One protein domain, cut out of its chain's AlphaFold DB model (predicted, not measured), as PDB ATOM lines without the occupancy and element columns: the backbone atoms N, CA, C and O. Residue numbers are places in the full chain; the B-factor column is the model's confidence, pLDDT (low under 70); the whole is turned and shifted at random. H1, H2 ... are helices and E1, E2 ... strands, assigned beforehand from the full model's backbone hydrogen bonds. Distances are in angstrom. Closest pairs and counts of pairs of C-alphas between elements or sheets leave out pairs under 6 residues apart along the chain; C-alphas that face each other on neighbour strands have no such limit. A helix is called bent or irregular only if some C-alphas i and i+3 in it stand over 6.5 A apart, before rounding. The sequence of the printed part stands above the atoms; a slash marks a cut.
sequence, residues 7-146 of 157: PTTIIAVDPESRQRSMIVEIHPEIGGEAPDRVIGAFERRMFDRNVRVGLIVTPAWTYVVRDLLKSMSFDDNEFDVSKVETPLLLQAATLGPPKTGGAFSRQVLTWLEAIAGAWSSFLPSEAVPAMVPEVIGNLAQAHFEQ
ATOM      1  N   PRO A   7      64.841 110.688 202.262       77.25
ATOM      2  CA  PRO A   7      63.904 110.774 201.162       77.25
ATOM      3  C   PRO A   7      64.136 112.059 200.366       77.25
ATOM      4  O   PRO A   7      64.469 113.104 200.925       77.25
ATOM      5  N   THR A   8      64.022 111.960 199.045       85.25
ATOM      6  CA  THR A   8      64.161 113.099 198.130       85.25
ATOM      7  C   THR A   8      62.802 113.424 197.535       85.25
ATOM      8  O   THR A   8      62.230 112.573 196.856       85.25
ATOM      9  N   THR A   9      62.320 114.648 197.747       87.56
ATOM     10  CA  THR A   9      61.048 115.119 197.192       87.56
ATOM     11  C   THR A   9      61.307 115.968 195.952       87.56
ATOM     12  O   THR A   9      62.128 116.888 195.950       87.56
ATOM     13  N   ILE A  10      60.610 115.651 194.868       84.75
ATOM     14  CA  ILE A  10      60.652 116.373 193.599       84.75
ATOM     15  C   ILE A  10      59.232 116.811 193.277       84.75
ATOM     16  O   ILE A  10      58.288 116.033 193.402       84.75
ATOM     17  N   ILE A  11      59.078 118.048 192.823       80.31
ATOM     18  CA  ILE A  11      57.799 118.555 192.340       80.31
ATOM     19  C   ILE A  11      57.938 118.821 190.848       80.31
ATOM     20  O   ILE A  11      58.816 119.567 190.411       80.31
ATOM     21  N   ALA A  12      57.071 118.179 190.073       77.88
ATOM     22  CA  ALA A  12      56.912 118.447 188.659       77.88
ATOM     23  C   ALA A  12      56.009 119.684 188.514       77.88
ATOM     24  O   ALA A  12      54.908 119.730 189.076       77.88
ATOM     25  N   VAL A  13      56.495 120.702 187.810       72.38
ATOM     26  CA  VAL A  13      55.794 121.973 187.595       72.38
ATOM     27  C   VAL A  13      55.539 122.157 186.109       72.38
ATOM     28  O   VAL A  13      56.469 122.094 185.305       72.38
ATOM     29  N   ASP A  14      54.286 122.420 185.751       67.94
ATOM     30  CA  ASP A  14      53.897 122.793 184.395       67.94
ATOM     31  C   ASP A  14      54.526 124.160 184.030       67.94
ATOM     32  O   ASP A  14      54.324 125.146 184.748       67.94
ATOM     33  N   PRO A  15      55.310 124.255 182.941       64.38
ATOM     34  CA  PRO A  15      56.006 125.474 182.536       64.38
ATOM     35  C   PRO A  15      55.070 126.611 182.124       64.38
ATOM     36  O   PRO A  15      55.413 127.780 182.334       64.38
ATOM     37  N   GLU A  16      53.921 126.291 181.529       69.88
ATOM     38  CA  GLU A  16      52.968 127.261 180.994       69.88
ATOM     39  C   GLU A  16      52.088 127.821 182.108       69.88
ATOM     40  O   GLU A  16      51.966 129.038 182.263       69.88
ATOM     41  N   SER A  17      51.506 126.938 182.921       70.69
ATOM     42  CA  SER A  17      50.577 127.329 183.984       70.69
ATOM     43  C   SER A  17      51.265 127.644 185.315       70.69
ATOM     44  O   SER A  17      50.641 128.231 186.203       70.69
ATOM     45  N   ARG A  18      52.542 127.262 185.473       71.31
ATOM     46  CA  ARG A  18      53.301 127.280 186.742       71.31
ATOM     47  C   ARG A  18      52.639 126.480 187.863       71.31
ATOM     48  O   ARG A  18      53.025 126.615 189.025       71.31
ATOM     49  N   GLN A  19      51.648 125.651 187.541       74.56
ATOM     50  CA  GLN A  19      50.979 124.812 188.521       74.56
ATOM     51  C   GLN A  19      51.810 123.568 188.815       74.56
ATOM     52  O   GLN A  19      52.483 123.013 187.947       74.56
ATOM     53  N   ARG A  20      51.751 123.125 190.072       74.75
ATOM     54  CA  ARG A  20      52.337 121.852 190.488       74.75
ATOM     55  C   ARG A  20      51.490 120.740 189.892       74.75
ATOM     56  O   ARG A  20      50.324 120.601 190.249       74.75
ATOM     57  N   SER A  21      52.071 119.977 188.981       79.25
ATOM     58  CA  SER A  21      51.363 118.925 188.263       79.25
ATOM     59  C   SER A  21      51.533 117.564 188.937       79.25
ATOM     60  O   SER A  21      50.623 116.740 188.881       79.25
ATOM     61  N   MET A  22      52.656 117.328 189.629       86.69
ATOM     62  CA  MET A  22      52.929 116.051 190.292       86.69
ATOM     63  C   MET A  22      53.948 116.175 191.435       86.69
ATOM     64  O   MET A  22      54.845 117.014 191.379       86.69
ATOM     65  N   ILE A  23      53.846 115.310 192.449       90.00
ATOM     66  CA  ILE A  23      54.878 115.116 193.485       90.00
ATOM     67  C   ILE A  23      55.531 113.749 193.272       90.00
ATOM     68  O   ILE A  23      54.845 112.773 192.985       90.00
ATOM     69  N   VAL A  24      56.849 113.663 193.421       92.06
ATOM     70  CA  VAL A  24      57.600 112.405 193.435       92.06
ATOM     71  C   VAL A  24      58.446 112.342 194.698       92.06
ATOM     72  O   VAL A  24      59.297 113.201 194.909       92.06
ATOM     73  N   GLU A  25      58.252 111.314 195.515       94.19
ATOM     74  CA  GLU A  25      59.076 111.034 196.690       94.19
ATOM     75  C   GLU A  25      59.925 109.794 196.465       94.19
ATOM     76  O   GLU A  25      59.419 108.716 196.162       94.19
ATOM     77  N   ILE A  26      61.238 109.939 196.608       93.50
ATOM     78  CA  ILE A  26      62.197 108.858 196.412       93.50
ATOM     79  C   ILE A  26      62.700 108.398 197.774       93.50
ATOM     80  O   ILE A  26      63.379 109.159 198.456       93.50
ATOM     81  N   HIS A  27      62.434 107.140 198.117       93.69
ATOM     82  CA  HIS A  27      62.786 106.505 199.386       93.69
ATOM     83  C   HIS A  27      63.847 105.409 199.192       93.69
ATOM     84  O   HIS A  27      63.519 104.218 199.145       93.69
ATOM     85  N   PRO A  28      65.137 105.771 199.052       91.38
ATOM     86  CA  PRO A  28      66.234 104.809 198.898       91.38
ATOM     87  C   PRO A  28      66.427 103.879 200.108       91.38
ATOM     88  O   PRO A  28      67.100 102.853 199.995       91.38
ATOM     89  N   GLU A  29      65.891 104.245 201.270       91.69
ATOM     90  CA  GLU A  29      65.978 103.515 202.532       91.69
ATOM     91  C   GLU A  29      64.933 102.398 202.677       91.69
ATOM     92  O   GLU A  29      65.113 101.494 203.495       91.69
ATOM     93  N   ILE A  30      63.860 102.426 201.881       92.06
ATOM     94  CA  ILE A  30      62.780 101.434 201.933       92.06
ATOM     95  C   ILE A  30      63.094 100.305 200.947       92.06
ATOM     96  O   ILE A  30      62.747 100.358 199.776       92.06
ATOM     97  N   GLY A  31      63.752  99.244 201.412       89.25
ATOM     98  CA  GLY A  31      64.138  98.116 200.549       89.25
ATOM     99  C   GLY A  31      62.994  97.193 200.092       89.25
ATOM    100  O   GLY A  31      63.256  96.242 199.362       89.25
ATOM    101  N   GLY A  32      61.759  97.423 200.546       90.19
ATOM    102  CA  GLY A  32      60.592  96.574 200.289       90.19
ATOM    103  C   GLY A  32      59.341  97.404 200.020       90.19
ATOM    104  O   GLY A  32      59.409  98.427 199.348       90.19
ATOM    105  N   GLU A  33      58.191  96.972 200.535       93.44
ATOM    106  CA  GLU A  33      56.962  97.761 200.414       93.44
ATOM    107  C   GLU A  33      57.018  99.031 201.275       93.44
ATOM    108  O   GLU A  33      57.504  99.008 202.411       93.44
ATOM    109  N   ALA A  34      56.514 100.141 200.729       93.12
ATOM    110  CA  ALA A  34      56.307 101.374 201.471       93.12
ATOM    111  C   ALA A  34      55.296 101.126 202.605       93.12
ATOM    112  O   ALA A  34      54.208 100.615 202.343       93.12
ATOM    113  N   PRO A  35      55.628 101.470 203.863       94.44
ATOM    114  CA  PRO A  35      54.684 101.371 204.970       94.44
ATOM    115  C   PRO A  35      53.468 102.286 204.765       94.44
ATOM    116  O   PRO A  35      53.643 103.414 204.307       94.44
ATOM    117  N   ASP A  36      52.286 101.884 205.238       91.88
ATOM    118  CA  ASP A  36      51.043 102.675 205.122       91.88
ATOM    119  C   ASP A  36      51.190 104.112 205.638       91.88
ATOM    120  O   ASP A  36      50.682 105.050 205.041       91.88
ATOM    121  N   ARG A  37      51.970 104.319 206.707       91.31
ATOM    122  CA  ARG A  37      52.271 105.663 207.235       91.31
ATOM    123  C   ARG A  37      52.988 106.580 206.234       91.31
ATOM    124  O   ARG A  37      52.853 107.792 206.335       91.31
ATOM    125  N   VAL A  38      53.794 106.018 205.331       92.75
ATOM    126  CA  VAL A  38      54.486 106.770 204.273       92.75
ATOM    127  C   VAL A  38      53.481 107.130 203.188       92.75
ATOM    128  O   VAL A  38      53.428 108.283 202.781       92.75
ATOM    129  N   ILE A  39      52.631 106.176 202.798       93.00
ATOM    130  CA  ILE A  39      51.566 106.389 201.811       93.00
ATOM    131  C   ILE A  39      50.569 107.448 202.312       93.00
ATOM    132  O   ILE A  39      50.346 108.435 201.623       93.00
ATOM    133  N   GLY A  40      50.071 107.340 203.546       90.81
ATOM    134  CA  GLY A  40      49.144 108.327 204.114       90.81
ATOM    135  C   GLY A  40      49.762 109.720 204.298       90.81
ATOM    136  O   GLY A  40      49.108 110.735 204.063       90.81
ATOM    137  N   ALA A  41      51.050 109.805 204.660       91.25
ATOM    138  CA  ALA A  41      51.756 111.089 204.705       91.25
ATOM    139  C   ALA A  41      51.894 111.718 203.304       91.25
ATOM    140  O   ALA A  41      51.776 112.939 203.162       91.25
ATOM    141  N   PHE A  42      52.110 110.889 202.280       92.50
ATOM    142  CA  PHE A  42      52.168 111.300 200.881       92.50
ATOM    143  C   PHE A  42      50.813 111.807 200.373       92.50
ATOM    144  O   PHE A  42      50.732 112.902 199.817       92.50
ATOM    145  N   GLU A  43      49.734 111.060 200.619       91.56
ATOM    146  CA  GLU A  43      48.353 111.438 200.278       91.56
ATOM    147  C   GLU A  43      47.977 112.779 200.906       91.56
ATOM    148  O   GLU A  43      47.487 113.688 200.229       91.56
ATOM    149  N   ARG A  44      48.295 112.955 202.195       88.69
ATOM    150  CA  ARG A  44      48.056 114.218 202.892       88.69
ATOM    151  C   ARG A  44      48.794 115.381 202.236       88.69
ATOM    152  O   ARG A  44      48.220 116.448 202.034       88.69
ATOM    153  N   ARG A  45      50.054 115.169 201.861       88.50
ATOM    154  CA  ARG A  45      50.876 116.180 201.192       88.50
ATOM    155  C   ARG A  45      50.348 116.529 199.808       88.50
ATOM    156  O   ARG A  45      50.347 117.706 199.449       88.50
ATOM    157  N   MET A  46      49.891 115.541 199.043       88.75
ATOM    158  CA  MET A  46      49.223 115.766 197.763       88.75
ATOM    159  C   MET A  46      47.993 116.660 197.935       88.75
ATOM    160  O   MET A  46      47.882 117.668 197.236       88.75
ATOM    161  N   PHE A  47      47.136 116.361 198.915       86.50
ATOM    162  CA  PHE A  47      45.966 117.177 199.237       86.50
ATOM    163  C   PHE A  47      46.347 118.613 199.631       86.50
ATOM    164  O   PHE A  47      45.892 119.569 199.001       86.50
ATOM    165  N   ASP A  48      47.246 118.778 200.607       86.31
ATOM    166  CA  ASP A  48      47.656 120.094 201.120       86.31
ATOM    167  C   ASP A  48      48.340 120.956 200.036       86.31
ATOM    168  O   ASP A  48      48.275 122.188 200.056       86.31
ATOM    169  N   ARG A  49      48.994 120.322 199.054       83.12
ATOM    170  CA  ARG A  49      49.644 120.991 197.914       83.12
ATOM    171  C   ARG A  49      48.733 121.132 196.688       83.12
ATOM    172  O   ARG A  49      49.194 121.703 195.698       83.12
ATOM    173  N   ASN A  50      47.486 120.660 196.758       83.50
ATOM    174  CA  ASN A  50      46.521 120.588 195.658       83.50
ATOM    175  C   ASN A  50      47.078 119.877 194.408       83.50
ATOM    176  O   ASN A  50      46.924 120.342 193.279       83.50
ATOM    177  N   VAL A  51      47.768 118.757 194.622       85.25
ATOM    178  CA  VAL A  51      48.336 117.909 193.573       85.25
ATOM    179  C   VAL A  51      47.497 116.644 193.445       85.25
ATOM    180  O   VAL A  51      47.191 115.978 194.427       85.25
ATOM    181  N   ARG A  52      47.123 116.303 192.211       84.00
ATOM    182  CA  ARG A  52      46.151 115.235 191.924       84.00
ATOM    183  C   ARG A  52      46.785 113.868 191.704       84.00
ATOM    184  O   ARG A  52      46.105 112.851 191.801       84.00
ATOM    185  N   VAL A  53      48.073 113.846 191.381       88.19
ATOM    186  CA  VAL A  53      48.808 112.622 191.092       88.19
ATOM    187  C   VAL A  53      50.220 112.701 191.652       88.19
ATOM    188  O   VAL A  53      50.827 113.771 191.670       88.19
ATOM    189  N   GLY A  54      50.745 111.578 192.124       91.12
ATOM    190  CA  GLY A  54      52.094 111.511 192.649       91.12
ATOM    191  C   GLY A  54      52.694 110.114 192.592       91.12
ATOM    192  O   GLY A  54      51.994 109.121 192.388       91.12
ATOM    193  N   LEU A  55      54.013 110.062 192.751       93.88
ATOM    194  CA  LEU A  55      54.792 108.832 192.772       93.88
ATOM    195  C   LEU A  55      55.536 108.685 194.098       93.88
ATOM    196  O   LEU A  55      56.220 109.610 194.526       93.88
ATOM    197  N   ILE A  56      55.497 107.489 194.680       95.06
ATOM    198  CA  ILE A  56      56.434 107.081 195.734       95.06
ATOM    199  C   ILE A  56      57.354 106.033 195.121       95.06
ATOM    200  O   ILE A  56      56.895 104.985 194.675       95.06
ATOM    201  N   VAL A  57      58.652 106.302 195.073       94.88
ATOM    202  CA  VAL A  57      59.640 105.457 194.400       94.88
ATOM    203  C   VAL A  57      60.584 104.860 195.434       94.88
ATOM    204  O   VAL A  57      61.404 105.555 196.030       94.88
ATOM    205  N   THR A  58      60.499 103.550 195.623       95.38
ATOM    206  CA  THR A  58      61.409 102.757 196.460       95.38
ATOM    207  C   THR A  58      62.267 101.856 195.567       95.38
ATOM    208  O   THR A  58      61.893 101.618 194.421       95.38
ATOM    209  N   PRO A  59      63.403 101.305 196.027       95.19
ATOM    210  CA  PRO A  59      64.147 100.315 195.252       95.19
ATOM    211  C   PRO A  59      63.321  99.113 194.766       95.19
ATOM    212  O   PRO A  59      63.636  98.562 193.715       95.19
ATOM    213  N   ALA A  60      62.287  98.696 195.503       94.81
ATOM    214  CA  ALA A  60      61.460  97.547 195.132       94.81
ATOM    215  C   ALA A  60      60.241  97.942 194.283       94.81
ATOM    216  O   ALA A  60      59.949  97.300 193.272       94.81
ATOM    217  N   TRP A  61      59.545  99.004 194.680       95.94
ATOM    218  CA  TRP A  61      58.234  99.379 194.160       95.94
ATOM    219  C   TRP A  61      58.121 100.872 193.869       95.94
ATOM    220  O   TRP A  61      58.515 101.715 194.681       95.94
ATOM    221  N   THR A  62      57.488 101.179 192.743       94.31
ATOM    222  CA  THR A  62      56.989 102.508 192.414       94.31
ATOM    223  C   THR A  62      55.481 102.497 192.603       94.31
ATOM    224  O   THR A  62      54.768 101.777 191.900       94.31
ATOM    225  N   TYR A  63      55.004 103.283 193.560       94.50
ATOM    226  CA  TYR A  63      53.591 103.498 193.825       94.50
ATOM    227  C   TYR A  63      53.112 104.693 193.021       94.50
ATOM    228  O   TYR A  63      53.768 105.733 193.007       94.50
ATOM    229  N   VAL A  64      51.958 104.548 192.383       92.25
ATOM    230  CA  VAL A  64      51.243 105.631 191.722       92.25
ATOM    231  C   VAL A  64      50.004 105.928 192.544       92.25
ATOM    232  O   VAL A  64      49.117 105.080 192.652       92.25
ATOM    233  N   VAL A  65      49.978 107.127 193.116       91.88
ATOM    234  CA  VAL A  65      48.923 107.618 194.002       91.88
ATOM    235  C   VAL A  65      48.119 108.668 193.247       91.88
ATOM    236  O   VAL A  65      48.687 109.598 192.666       91.88
ATOM    237  N   ARG A  66      46.796 108.512 193.214       88.75
ATOM    238  CA  ARG A  66      45.891 109.381 192.452       88.75
ATOM    239  C   ARG A  66      44.709 109.784 193.299       88.75
ATOM    240  O   ARG A  66      44.039 108.923 193.847       88.75
ATOM    241  N   ASP A  67      44.403 111.067 193.325       87.00
ATOM    242  CA  ASP A  67      43.194 111.558 193.972       87.00
ATOM    243  C   ASP A  67      41.989 111.414 193.023       87.00
ATOM    244  O   ASP A  67      41.942 112.021 191.944       87.00
ATOM    245  N   LEU A  68      40.992 110.638 193.452       80.69
ATOM    246  CA  LEU A  68      39.782 110.277 192.712       80.69
ATOM    247  C   LEU A  68      38.730 111.397 192.616       80.69
ATOM    248  O   LEU A  68      37.654 111.149 192.071       80.69
ATOM    249  N   LEU A  69      39.008 112.610 193.112       71.44
ATOM    250  CA  LEU A  69      38.111 113.785 193.037       71.44
ATOM    251  C   LEU A  69      36.749 113.545 193.714       71.44
ATOM    252  O   LEU A  69      35.749 114.164 193.345       71.44
ATOM    253  N   LYS A  70      36.668 112.624 194.679       66.12
ATOM    254  CA  LYS A  70      35.382 112.244 195.283       66.12
ATOM    255  C   LYS A  70      34.832 113.321 196.220       66.12
ATOM    256  O   LYS A  70      33.611 113.445 196.315       66.12
ATOM    257  N   SER A  71      35.695 114.116 196.854       57.97
ATOM    258  CA  SER A  71      35.302 115.218 197.734       57.97
ATOM    259  C   SER A  71      36.263 116.406 197.660       57.97
ATOM    260  O   SER A  71      37.328 116.356 197.052       57.97
ATOM    261  N   MET A  72      35.850 117.506 198.294       62.62
ATOM    262  CA  MET A  72      36.698 118.660 198.612       62.62
ATOM    263  C   MET A  72      37.293 118.584 200.033       62.62
ATOM    264  O   MET A  72      38.024 119.485 200.440       62.62
ATOM    265  N   SER A  73      36.957 117.550 200.808       67.94
ATOM    266  CA  SER A  73      37.493 117.280 202.147       67.94
ATOM    267  C   SER A  73      38.463 116.108 202.094       67.94
ATOM    268  O   SER A  73      38.129 115.115 201.474       67.94
ATOM    269  N   PHE A  74      39.595 116.182 202.796       65.94
ATOM    270  CA  PHE A  74      40.510 115.042 202.902       65.94
ATOM    271  C   PHE A  74      39.826 113.845 203.581       65.94
ATOM    272  O   PHE A  74      39.403 113.964 204.735       65.94
ATOM    273  N   ASP A  75      39.744 112.715 202.881       66.75
ATOM    274  CA  ASP A  75      39.281 111.426 203.401       66.75
ATOM    275  C   ASP A  75      40.172 110.306 202.829       66.75
ATOM    276  O   ASP A  75      40.534 110.321 201.649       66.75
ATOM    277  N   ASP A  76      40.543 109.329 203.656       57.97
ATOM    278  CA  ASP A  76      41.568 108.319 203.334       57.97
ATOM    279  C   ASP A  76      41.119 107.364 202.197       57.97
ATOM    280  O   ASP A  76      41.925 106.662 201.597       57.97
ATOM    281  N   ASN A  77      39.824 107.348 201.848       61.81
ATOM    282  CA  ASN A  77      39.254 106.542 200.752       61.81
ATOM    283  C   ASN A  77      39.183 107.273 199.392       61.81
ATOM    284  O   ASN A  77      38.503 106.820 198.451       61.81
ATOM    285  N   GLU A  78      39.829 108.431 199.289       79.69
ATOM    286  CA  GLU A  78      39.803 109.279 198.094       79.69
ATOM    287  C   GLU A  78      40.979 109.052 197.161       79.69
ATOM    288  O   GLU A  78      40.933 109.505 196.018       79.69
ATOM    289  N   PHE A  79      41.976 108.286 197.594       85.94
ATOM    290  CA  PHE A  79      43.145 107.985 196.790       85.94
ATOM    291  C   PHE A  79      43.100 106.558 196.234       85.94
ATOM    292  O   PHE A  79      42.739 105.599 196.911       85.94
ATOM    293  N   ASP A  80      43.448 106.428 194.958       89.44
ATOM    294  CA  ASP A  80      43.756 105.159 194.309       89.44
ATOM    295  C   ASP A  80      45.271 104.964 194.318       89.44
ATOM    296  O   ASP A  80      46.018 105.803 193.803       89.44
ATOM    297  N   VAL A  81      45.715 103.861 194.919       90.81
ATOM    298  CA  VAL A  81      47.129 103.511 195.047       90.81
ATOM    299  C   VAL A  81      47.379 102.218 194.288       90.81
ATOM    300  O   VAL A  81      46.943 101.137 194.679       90.81
ATOM    301  N   SER A  82      48.136 102.326 193.203       91.50
ATOM    302  CA  SER A  82      48.626 101.179 192.438       91.50
ATOM    303  C   SER A  82      50.144 101.084 192.560       91.50
ATOM    304  O   SER A  82      50.801 102.070 192.882       91.50
ATOM    305  N   LYS A  83      50.727  99.904 192.330       92.69
ATOM    306  CA  LYS A  83      52.185  99.726 192.376       92.69
ATOM    307  C   LYS A  83      52.698  98.878 191.224       92.69
ATOM    308  O   LYS A  83      52.007  97.983 190.742       92.69
ATOM    309  N   VAL A  84      53.931  99.155 190.825       92.06
ATOM    310  CA  VAL A  84      54.696  98.423 189.814       92.06
ATOM    311  C   VAL A  84      56.126  98.238 190.310       92.06
ATOM    312  O   VAL A  84      56.635  99.062 191.071       92.06
ATOM    313  N   GLU A  85      56.778  97.151 189.913       92.94
ATOM    314  CA  GLU A  85      58.164  96.903 190.301       92.94
ATOM    315  C   GLU A  85      59.087  97.978 189.715       92.94
ATOM    316  O   GLU A  85      59.181  98.160 188.497       92.94
ATOM    317  N   THR A  86      59.826  98.674 190.578       93.75
ATOM    318  CA  THR A  86      60.819  99.663 190.145       93.75
ATOM    319  C   THR A  86      61.905  99.062 189.248       93.75
ATOM    320  O   THR A  86      62.257  99.707 188.258       93.75
ATOM    321  N   PRO A  87      62.412  97.833 189.490       93.12
ATOM    322  CA  PRO A  87      63.321  97.174 188.555       93.12
ATOM    323  C   PRO A  87      62.798  97.099 187.115       93.12
ATOM    324  O   PRO A  87      63.576  97.343 186.193       93.12
ATOM    325  N   LEU A  88      61.505  96.816 186.911       90.12
ATOM    326  CA  LEU A  88      60.910  96.732 185.571       90.12
ATOM    327  C   LEU A  88      60.931  98.093 184.867       90.12
ATOM    328  O   LEU A  88      61.288  98.183 183.693       90.12
ATOM    329  N   LEU A  89      60.611  99.163 185.599       88.19
ATOM    330  CA  LEU A  89      60.633 100.531 185.075       88.19
ATOM    331  C   LEU A  89      62.049 100.976 184.690       88.19
ATOM    332  O   LEU A  89      62.265 101.528 183.611       88.19
ATOM    333  N   LEU A  90      63.030 100.703 185.553       89.56
ATOM    334  CA  LEU A  90      64.427 101.056 185.299       89.56
ATOM    335  C   LEU A  90      65.032 100.221 184.165       89.56
ATOM    336  O   LEU A  90      65.817 100.742 183.368       89.56
ATOM    337  N   GLN A  91      64.655  98.945 184.052       86.81
ATOM    338  CA  GLN A  91      65.077  98.084 182.953       86.81
ATOM    339  C   GLN A  91      64.530  98.573 181.610       86.81
ATOM    340  O   GLN A  91      65.288  98.615 180.640       86.81
ATOM    341  N   ALA A  92      63.260  98.981 181.552       81.38
ATOM    342  CA  ALA A  92      62.657  99.531 180.338       81.38
ATOM    343  C   ALA A  92      63.361 100.817 179.871       81.38
ATOM    344  O   ALA A  92      63.529 101.033 178.675       81.38
ATOM    345  N   ALA A  93      63.883 101.609 180.809       81.94
ATOM    346  CA  ALA A  93      64.731 102.762 180.515       81.94
ATOM    347  C   ALA A  93      66.216 102.425 180.290       81.94
ATOM    348  O   ALA A  93      67.037 103.330 180.155       81.94
ATOM    349  N   THR A  94      66.597 101.143 180.230       85.69
ATOM    350  CA  THR A  94      67.987 100.660 180.085       85.69
ATOM    351  C   THR A  94      68.945 101.122 181.194       85.69
ATOM    352  O   THR A  94      70.163 101.112 181.028       85.69
ATOM    353  N   LEU A  95      68.411 101.478 182.367       86.44
ATOM    354  CA  LEU A  95      69.175 102.000 183.509       86.44
ATOM    355  C   LEU A  95      69.690 100.905 184.453       86.44
ATOM    356  O   LEU A  95      70.390 101.212 185.423       86.44
ATOM    357  N   GLY A  96      69.376  99.642 184.159       88.19
ATOM    358  CA  GLY A  96      69.783  98.484 184.951       88.19
ATOM    359  C   GLY A  96      69.000  98.341 186.264       88.19
ATOM    360  O   GLY A  96      67.972  98.994 186.444       88.19
ATOM    361  N   PRO A  97      69.455  97.470 187.185       91.38
ATOM    362  CA  PRO A  97      68.769  97.240 188.452       91.38
ATOM    363  C   PRO A  97      68.842  98.467 189.382       91.38
ATOM    364  O   PRO A  97      69.748  99.299 189.230       91.38
ATOM    365  N   PRO A  98      67.933  98.569 190.371       91.12
ATOM    366  CA  PRO A  98      67.966  99.623 191.379       91.12
ATOM    367  C   PRO A  98      69.320  99.696 192.087       91.12
ATOM    368  O   PRO A  98      69.833  98.705 192.612       91.12
ATOM    369  N   LYS A  99      69.905 100.891 192.107       90.00
ATOM    370  CA  LYS A  99      71.077 101.202 192.932       90.00
ATOM    371  C   LYS A  99      70.658 101.381 194.394       90.00
ATOM    372  O   LYS A  99      69.477 101.422 194.715       90.00
ATOM    373  N   THR A 100      71.632 101.506 195.292       84.00
ATOM    374  CA  THR A 100      71.393 101.721 196.726       84.00
ATOM    375  C   THR A 100      71.757 103.143 197.161       84.00
ATOM    376  O   THR A 100      72.602 103.808 196.548       84.00
ATOM    377  N   GLY A 101      71.122 103.619 198.238       82.62
ATOM    378  CA  GLY A 101      71.404 104.924 198.845       82.62
ATOM    379  C   GLY A 101      71.261 106.092 197.863       82.62
ATOM    380  O   GLY A 101      70.441 106.056 196.953       82.62
ATOM    381  N   GLY A 102      72.107 107.120 197.985       80.94
ATOM    382  CA  GLY A 102      72.036 108.306 197.114       80.94
ATOM    383  C   GLY A 102      72.285 108.046 195.617       80.94
ATOM    384  O   GLY A 102      72.018 108.910 194.784       80.94
ATOM    385  N   ALA A 103      72.793 106.867 195.237       88.25
ATOM    386  CA  ALA A 103      72.901 106.486 193.829       88.25
ATOM    387  C   ALA A 103      71.548 106.068 193.227       88.25
ATOM    388  O   ALA A 103      71.378 106.201 192.016       88.25
ATOM    389  N   PHE A 104      70.607 105.611 194.059       91.31
ATOM    390  CA  PHE A 104      69.232 105.328 193.661       91.31
ATOM    391  C   PHE A 104      68.501 106.611 193.267       91.31
ATOM    392  O   PHE A 104      67.982 106.687 192.161       91.31
ATOM    393  N   SER A 105      68.563 107.663 194.095       89.31
ATOM    394  CA  SER A 105      67.889 108.937 193.799       89.31
ATOM    395  C   SER A 105      68.323 109.530 192.459       89.31
ATOM    396  O   SER A 105      67.486 109.934 191.660       89.31
ATOM    397  N   ARG A 106      69.627 109.491 192.148       89.19
ATOM    398  CA  ARG A 106      70.132 109.912 190.830       89.19
ATOM    399  C   ARG A 106      69.621 109.042 189.683       89.19
ATOM    400  O   ARG A 106      69.346 109.562 188.614       89.19
ATOM    401  N   GLN A 107      69.512 107.731 189.889       91.81
ATOM    402  CA  GLN A 107      68.996 106.814 188.872       91.81
ATOM    403  C   GLN A 107      67.512 107.067 188.592       91.81
ATOM    404  O   GLN A 107      67.113 107.075 187.431       91.81
ATOM    405  N   VAL A 108      66.719 107.316 189.636       90.81
ATOM    406  CA  VAL A 108      65.304 107.679 189.508       90.81
ATOM    407  C   VAL A 108      65.155 109.018 188.787       90.81
ATOM    408  O   VAL A 108      64.342 109.113 187.879       90.81
ATOM    409  N   LEU A 109      65.984 110.020 189.092       88.62
ATOM    410  CA  LEU A 109      65.991 111.289 188.352       88.62
ATOM    411  C   LEU A 109      66.250 111.086 186.852       88.62
ATOM    412  O   LEU A 109      65.465 111.546 186.030       88.62
ATOM    413  N   THR A 110      67.287 110.321 186.490       88.00
ATOM    414  CA  THR A 110      67.568 109.989 185.082       88.00
ATOM    415  C   THR A 110      66.410 109.236 184.422       88.00
ATOM    416  O   THR A 110      66.128 109.431 183.242       88.00
ATOM    417  N   TRP A 111      65.722 108.373 185.170       89.00
ATOM    418  CA  TRP A 111      64.537 107.670 184.683       89.00
ATOM    419  C   TRP A 111      63.368 108.627 184.397       89.00
ATOM    420  O   TRP A 111      62.763 108.534 183.329       89.00
ATOM    421  N   LEU A 112      63.086 109.570 185.299       86.25
ATOM    422  CA  LEU A 112      62.035 110.578 185.114       86.25
ATOM    423  C   LEU A 112      62.321 111.474 183.898       86.25
ATOM    424  O   LEU A 112      61.422 111.720 183.095       86.25
ATOM    425  N   GLU A 113      63.576 111.893 183.715       81.50
ATOM    426  CA  GLU A 113      64.019 112.656 182.540       81.50
ATOM    427  C   GLU A 113      63.828 111.870 181.231       81.50
ATOM    428  O   GLU A 113      63.380 112.424 180.225       81.50
ATOM    429  N   ALA A 114      64.119 110.564 181.235       79.12
ATOM    430  CA  ALA A 114      63.928 109.707 180.066       79.12
ATOM    431  C   ALA A 114      62.444 109.557 179.687       79.12
ATOM    432  O   ALA A 114      62.103 109.610 178.503       79.12
ATOM    433  N   ILE A 115      61.550 109.419 180.677       76.75
ATOM    434  CA  ILE A 115      60.099 109.387 180.435       76.75
ATOM    435  C   ILE A 115      59.623 110.712 179.847       76.75
ATOM    436  O   ILE A 115      58.849 110.699 178.886       76.75
ATOM    437  N   ALA A 116      60.106 111.834 180.386       71.69
ATOM    438  CA  ALA A 116      59.712 113.155 179.922       71.69
ATOM    439  C   ALA A 116      60.042 113.367 178.431       71.69
ATOM    440  O   ALA A 116      59.252 113.943 177.686       71.69
ATOM    441  N   GLY A 117      61.183 112.843 177.972       63.66
ATOM    442  CA  GLY A 117      61.643 113.003 176.593       63.66
ATOM    443  C   GLY A 117      60.988 112.088 175.549       63.66
ATOM    444  O   GLY A 117      61.032 112.425 174.365       63.66
ATOM    445  N   ALA A 118      60.426 110.929 175.925       62.53
ATOM    446  CA  ALA A 118      60.024 109.910 174.939       62.53
ATOM    447  C   ALA A 118      58.999 108.860 175.435       62.53
ATOM    448  O   ALA A 118      59.099 107.675 175.122       62.53
ATOM    449  N   TRP A 119      57.970 109.273 176.172       61.59
ATOM    450  CA  TRP A 119      57.032 108.397 176.896       61.59
ATOM    451  C   TRP A 119      56.515 107.120 176.190       61.59
ATOM    452  O   TRP A 119      56.423 106.075 176.836       61.59
ATOM    453  N   SER A 120      56.200 107.151 174.888       54.81
ATOM    454  CA  SER A 120      55.591 106.010 174.178       54.81
ATOM    455  C   SER A 120      56.515 104.799 174.017       54.81
ATOM    456  O   SER A 120      56.056 103.724 173.639       54.81
ATOM    457  N   SER A 121      57.817 104.965 174.261       61.47
ATOM    458  CA  SER A 121      58.831 103.927 174.039       61.47
ATOM    459  C   SER A 121      59.467 103.387 175.324       61.47
ATOM    460  O   SER A 121      60.230 102.429 175.241       61.47
ATOM    461  N   PHE A 122      59.174 103.976 176.491       63.44
ATOM    462  CA  PHE A 122      59.939 103.742 177.728       63.44
ATOM    463  C   PHE A 122      59.169 103.034 178.845       63.44
ATOM    464  O   PHE A 122      59.786 102.598 179.817       63.44
ATOM    465  N   LEU A 123      57.846 102.901 178.732       67.31
ATOM    466  CA  LEU A 123      57.052 102.187 179.729       67.31
ATOM    467  C   LEU A 123      56.735 100.769 179.249       67.31
ATOM    468  O   LEU A 123      56.209 100.608 178.145       67.31
ATOM    469  N   PRO A 124      57.021  99.729 180.056       68.12
ATOM    470  CA  PRO A 124      56.581  98.381 179.732       68.12
ATOM    471  C   PRO A 124      55.050  98.326 179.774       68.12
ATOM    472  O   PRO A 124      54.414  99.061 180.531       68.12
ATOM    473  N   SER A 125      54.440  97.436 178.989       73.12
ATOM    474  CA  SER A 125      52.976  97.328 178.877       73.12
ATOM    475  C   SER A 125      52.272  97.127 180.221       73.12
ATOM    476  O   SER A 125      51.157  97.599 180.408       73.12
ATOM    477  N   GLU A 126      52.935  96.461 181.164       69.44
ATOM    478  CA  GLU A 126      52.451  96.214 182.528       69.44
ATOM    479  C   GLU A 126      52.430  97.488 183.388       69.44
ATOM    480  O   GLU A 126      51.600  97.615 184.284       69.44
ATOM    481  N   ALA A 127      53.298  98.461 183.092       70.25
ATOM    482  CA  ALA A 127      53.353  99.737 183.798       70.25
ATOM    483  C   ALA A 127      52.368 100.768 183.244       70.25
ATOM    484  O   ALA A 127      52.018 101.690 183.968       70.25
ATOM    485  N   VAL A 128      51.903 100.641 181.996       68.38
ATOM    486  CA  VAL A 128      51.022 101.641 181.361       68.38
ATOM    487  C   VAL A 128      49.712 101.865 182.139       68.38
ATOM    488  O   VAL A 128      49.369 103.024 182.371       68.38
ATOM    489  N   PRO A 129      48.993 100.826 182.617       66.69
ATOM    490  CA  PRO A 129      47.794 101.033 183.434       66.69
ATOM    491  C   PRO A 129      48.095 101.689 184.792       66.69
ATOM    492  O   PRO A 129      47.293 102.480 185.299       66.69
ATOM    493  N   ALA A 130      49.256 101.379 185.380       68.12
ATOM    494  CA  ALA A 130      49.699 101.942 186.653       68.12
ATOM    495  C   ALA A 130      50.199 103.390 186.502       68.12
ATOM    496  O   ALA A 130      49.925 104.227 187.350       68.12
ATOM    497  N   MET A 131      50.853 103.726 185.394       70.38
ATOM    498  CA  MET A 131      51.451 105.026 185.079       70.38
ATOM    499  C   MET A 131      50.551 105.838 184.133       70.38
ATOM    500  O   MET A 131      51.044 106.323 183.129       70.38
ATOM    501  N   VAL A 132      49.243 105.935 184.399       67.00
ATOM    502  CA  VAL A 132      48.214 106.574 183.536       67.00
ATOM    503  C   VAL A 132      48.644 107.806 182.716       67.00
ATOM    504  O   VAL A 132      49.555 108.539 183.114       67.00
ATOM    505  N   PRO A 133      47.925 108.118 181.613       64.75
ATOM    506  CA  PRO A 133      48.194 109.280 180.770       64.75
ATOM    507  C   PRO A 133      48.419 110.602 181.516       64.75
ATOM    508  O   PRO A 133      49.246 111.383 181.058       64.75
ATOM    509  N   GLU A 134      47.761 110.857 182.654       66.81
ATOM    510  CA  GLU A 134      48.002 112.068 183.451       66.81
ATOM    511  C   GLU A 134      49.412 112.115 184.063       66.81
ATOM    512  O   GLU A 134      50.078 113.139 183.958       66.81
ATOM    513  N   VAL A 135      49.910 111.012 184.643       71.62
ATOM    514  CA  VAL A 135      51.295 110.915 185.162       71.62
ATOM    515  C   VAL A 135      52.283 111.185 184.034       71.62
ATOM    516  O   VAL A 135      53.225 111.962 184.182       71.62
ATOM    517  N   ILE A 136      52.055 110.538 182.891       65.12
ATOM    518  CA  ILE A 136      52.918 110.629 181.714       65.12
ATOM    519  C   ILE A 136      52.913 112.045 181.137       65.12
ATOM    520  O   ILE A 136      53.977 112.595 180.866       65.12
ATOM    521  N   GLY A 137      51.731 112.634 180.951       62.44
ATOM    522  CA  GLY A 137      51.570 113.990 180.433       62.44
ATOM    523  C   GLY A 137      52.228 115.016 181.348       62.44
ATOM    524  O   GLY A 137      52.980 115.864 180.869       62.44
ATOM    525  N   ASN A 138      52.038 114.868 182.663       67.75
ATOM    526  CA  ASN A 138      52.673 115.724 183.658       67.75
ATOM    527  C   ASN A 138      54.199 115.608 183.601       67.75
ATOM    528  O   ASN A 138      54.874 116.630 183.611       67.75
ATOM    529  N   LEU A 139      54.751 114.396 183.481       72.31
ATOM    530  CA  LEU A 139      56.196 114.192 183.336       72.31
ATOM    531  C   LEU A 139      56.754 114.776 182.035       72.31
ATOM    532  O   LEU A 139      57.805 115.406 182.065       72.31
ATOM    533  N   ALA A 140      56.067 114.587 180.908       65.56
ATOM    534  CA  ALA A 140      56.512 115.050 179.591       65.56
ATOM    535  C   ALA A 140      56.597 116.574 179.470       65.56
ATOM    536  O   ALA A 140      57.395 117.089 178.690       65.56
ATOM    537  N   GLN A 141      55.767 117.292 180.222       60.75
ATOM    538  CA  GLN A 141      55.687 118.746 180.152       60.75
ATOM    539  C   GLN A 141      56.417 119.437 181.302       60.75
ATOM    540  O   GLN A 141      56.714 120.620 181.186       60.75
ATOM    541  N   ALA A 142      56.713 118.740 182.400       60.59
ATOM    542  CA  ALA A 142      57.182 119.384 183.616       60.59
ATOM    543  C   ALA A 142      58.663 119.780 183.612       60.59
ATOM    544  O   ALA A 142      59.540 119.086 183.095       60.59
ATOM    545  N   HIS A 143      58.946 120.859 184.340       65.88
ATOM    546  CA  HIS A 143      60.253 121.080 184.948       65.88
ATOM    547  C   HIS A 143      60.286 120.467 186.349       65.88
ATOM    548  O   HIS A 143      59.315 120.563 187.101       65.88
ATOM    549  N   PHE A 144      61.415 119.852 186.703       68.50
ATOM    550  CA  PHE A 144      61.616 119.252 188.017       68.50
ATOM    551  C   PHE A 144      62.316 120.234 188.951       68.50
ATOM    552  O   PHE A 144      63.439 120.665 188.687       68.50
ATOM    553  N   GLU A 145      61.668 120.551 190.067       70.25
ATOM    554  CA  GLU A 145      62.285 121.257 191.186       70.25
ATOM    555  C   GLU A 145      62.548 120.260 192.317       70.25
ATOM    556  O   GLU A 145      61.644 119.528 192.728       70.25
ATOM    557  N   GLN A 146      63.782 120.222 192.825       72.81
ATOM    558  CA  GLN A 146      64.109 119.456 194.025       72.81
ATOM    559  C   GLN A 146      63.732 120.280 195.256       72.81
ATOM    560  O   GLN A 146      64.158 121.427 195.392       72.81
TER     561      GLN A 146
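What this domain is: This is residues 7 to 146 of the 157 residues of an uncharacterized protein of Sorangium cellulosum (UniProt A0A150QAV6). A twisted six-stranded sheet forms the core, with helix H1 packed over one face and H2, H3 and H4 on the other, in three layers. H3, the longest helix, runs slantwise over E2 and is kinked, and H4 crosses the strands. The printed part has 140 residues, with four named helices and six named strands, in the order E1 E2 H1 E3 E4 E5 H2 H3 H4 E6; the sheet is mixed, ordered E5 E4 E3 E2 E1 E6, and the class is mixed, helices and strands. It is compact, with a radius of gyration of the C-alphas of 14.0 A and spans of 41 by 35 by 28 A.

Where its parts are: E1, residues 8 to 13, begins at C-alpha 8 (64.161, 113.099, 198.130). E2 is residues 20 to 26, 17.4 A long, and H1 is residues 36 to 48, 18.2 A. E3, residues 53 to 57, E4, residues 61 to 67, 19.4 A, and E5, residues 79 to 85, 19.8 A, follow. H2 is residues 86 to 92. H3, residues 102 to 121, 26.9 A, begins at C-alpha 102 (72.036, 108.306, 197.114). H4 is residues 133 to 141, and E6, residues 143 to 146, ends at C-alpha 146 (64.109, 119.456, 194.025).

How they stand to each other: E1 and E2 form an antiparallel hairpin, with N 10 and O 24 2.8 A apart. E1 and E6 are antiparallel, with N 13 and O 143 at 2.9 A. E2, H1 and E3 make a strand-helix-strand unit, two parallel neighbour strands with a helix between, its crossover right-handed; N 55 and O 23 are 2.8 A apart. E3, E4 and E5 form a meander, each strand the antiparallel neighbour of the one before, with N 56 and O 63 at 3.0 A and N 64 and O 82 at 2.8 A. H1 lies over E4 and E3 at a height over the sheet of 8.7 A. H4 is on the opposite face, at a height of 8.9 A, and runs across the strands at 84 degrees to E2 on the local plane. H3 is irregular, with C-alphas 117 and 120 9.6 A apart, and has a kink of 63 degrees near residue 115. With residues 112 to 119 alone it touches H4, the closest C-alphas being those of Ala 116 and Ala 140, 3.7 A. H2 and H3 are close but not clearly touching; the C-alphas of Leu 90 and Trp 111 are closest, 6.6 A. Every O i to N i+4 pair is within hydrogen-bond range in H1, H2 and H4, and 13 of 16 are in H3.

The domain as a whole: The C-alphas farthest apart, those of Ser 73 and Thr 94, are 41.1 A apart. The printed part has no cut. The links E4 to E5 and H3 to H4 are long. The mean pLDDT of the printed part is 81.3; 34 residues are under 70, among them residues 70 to 77, 117 to 124 and 140 to 144.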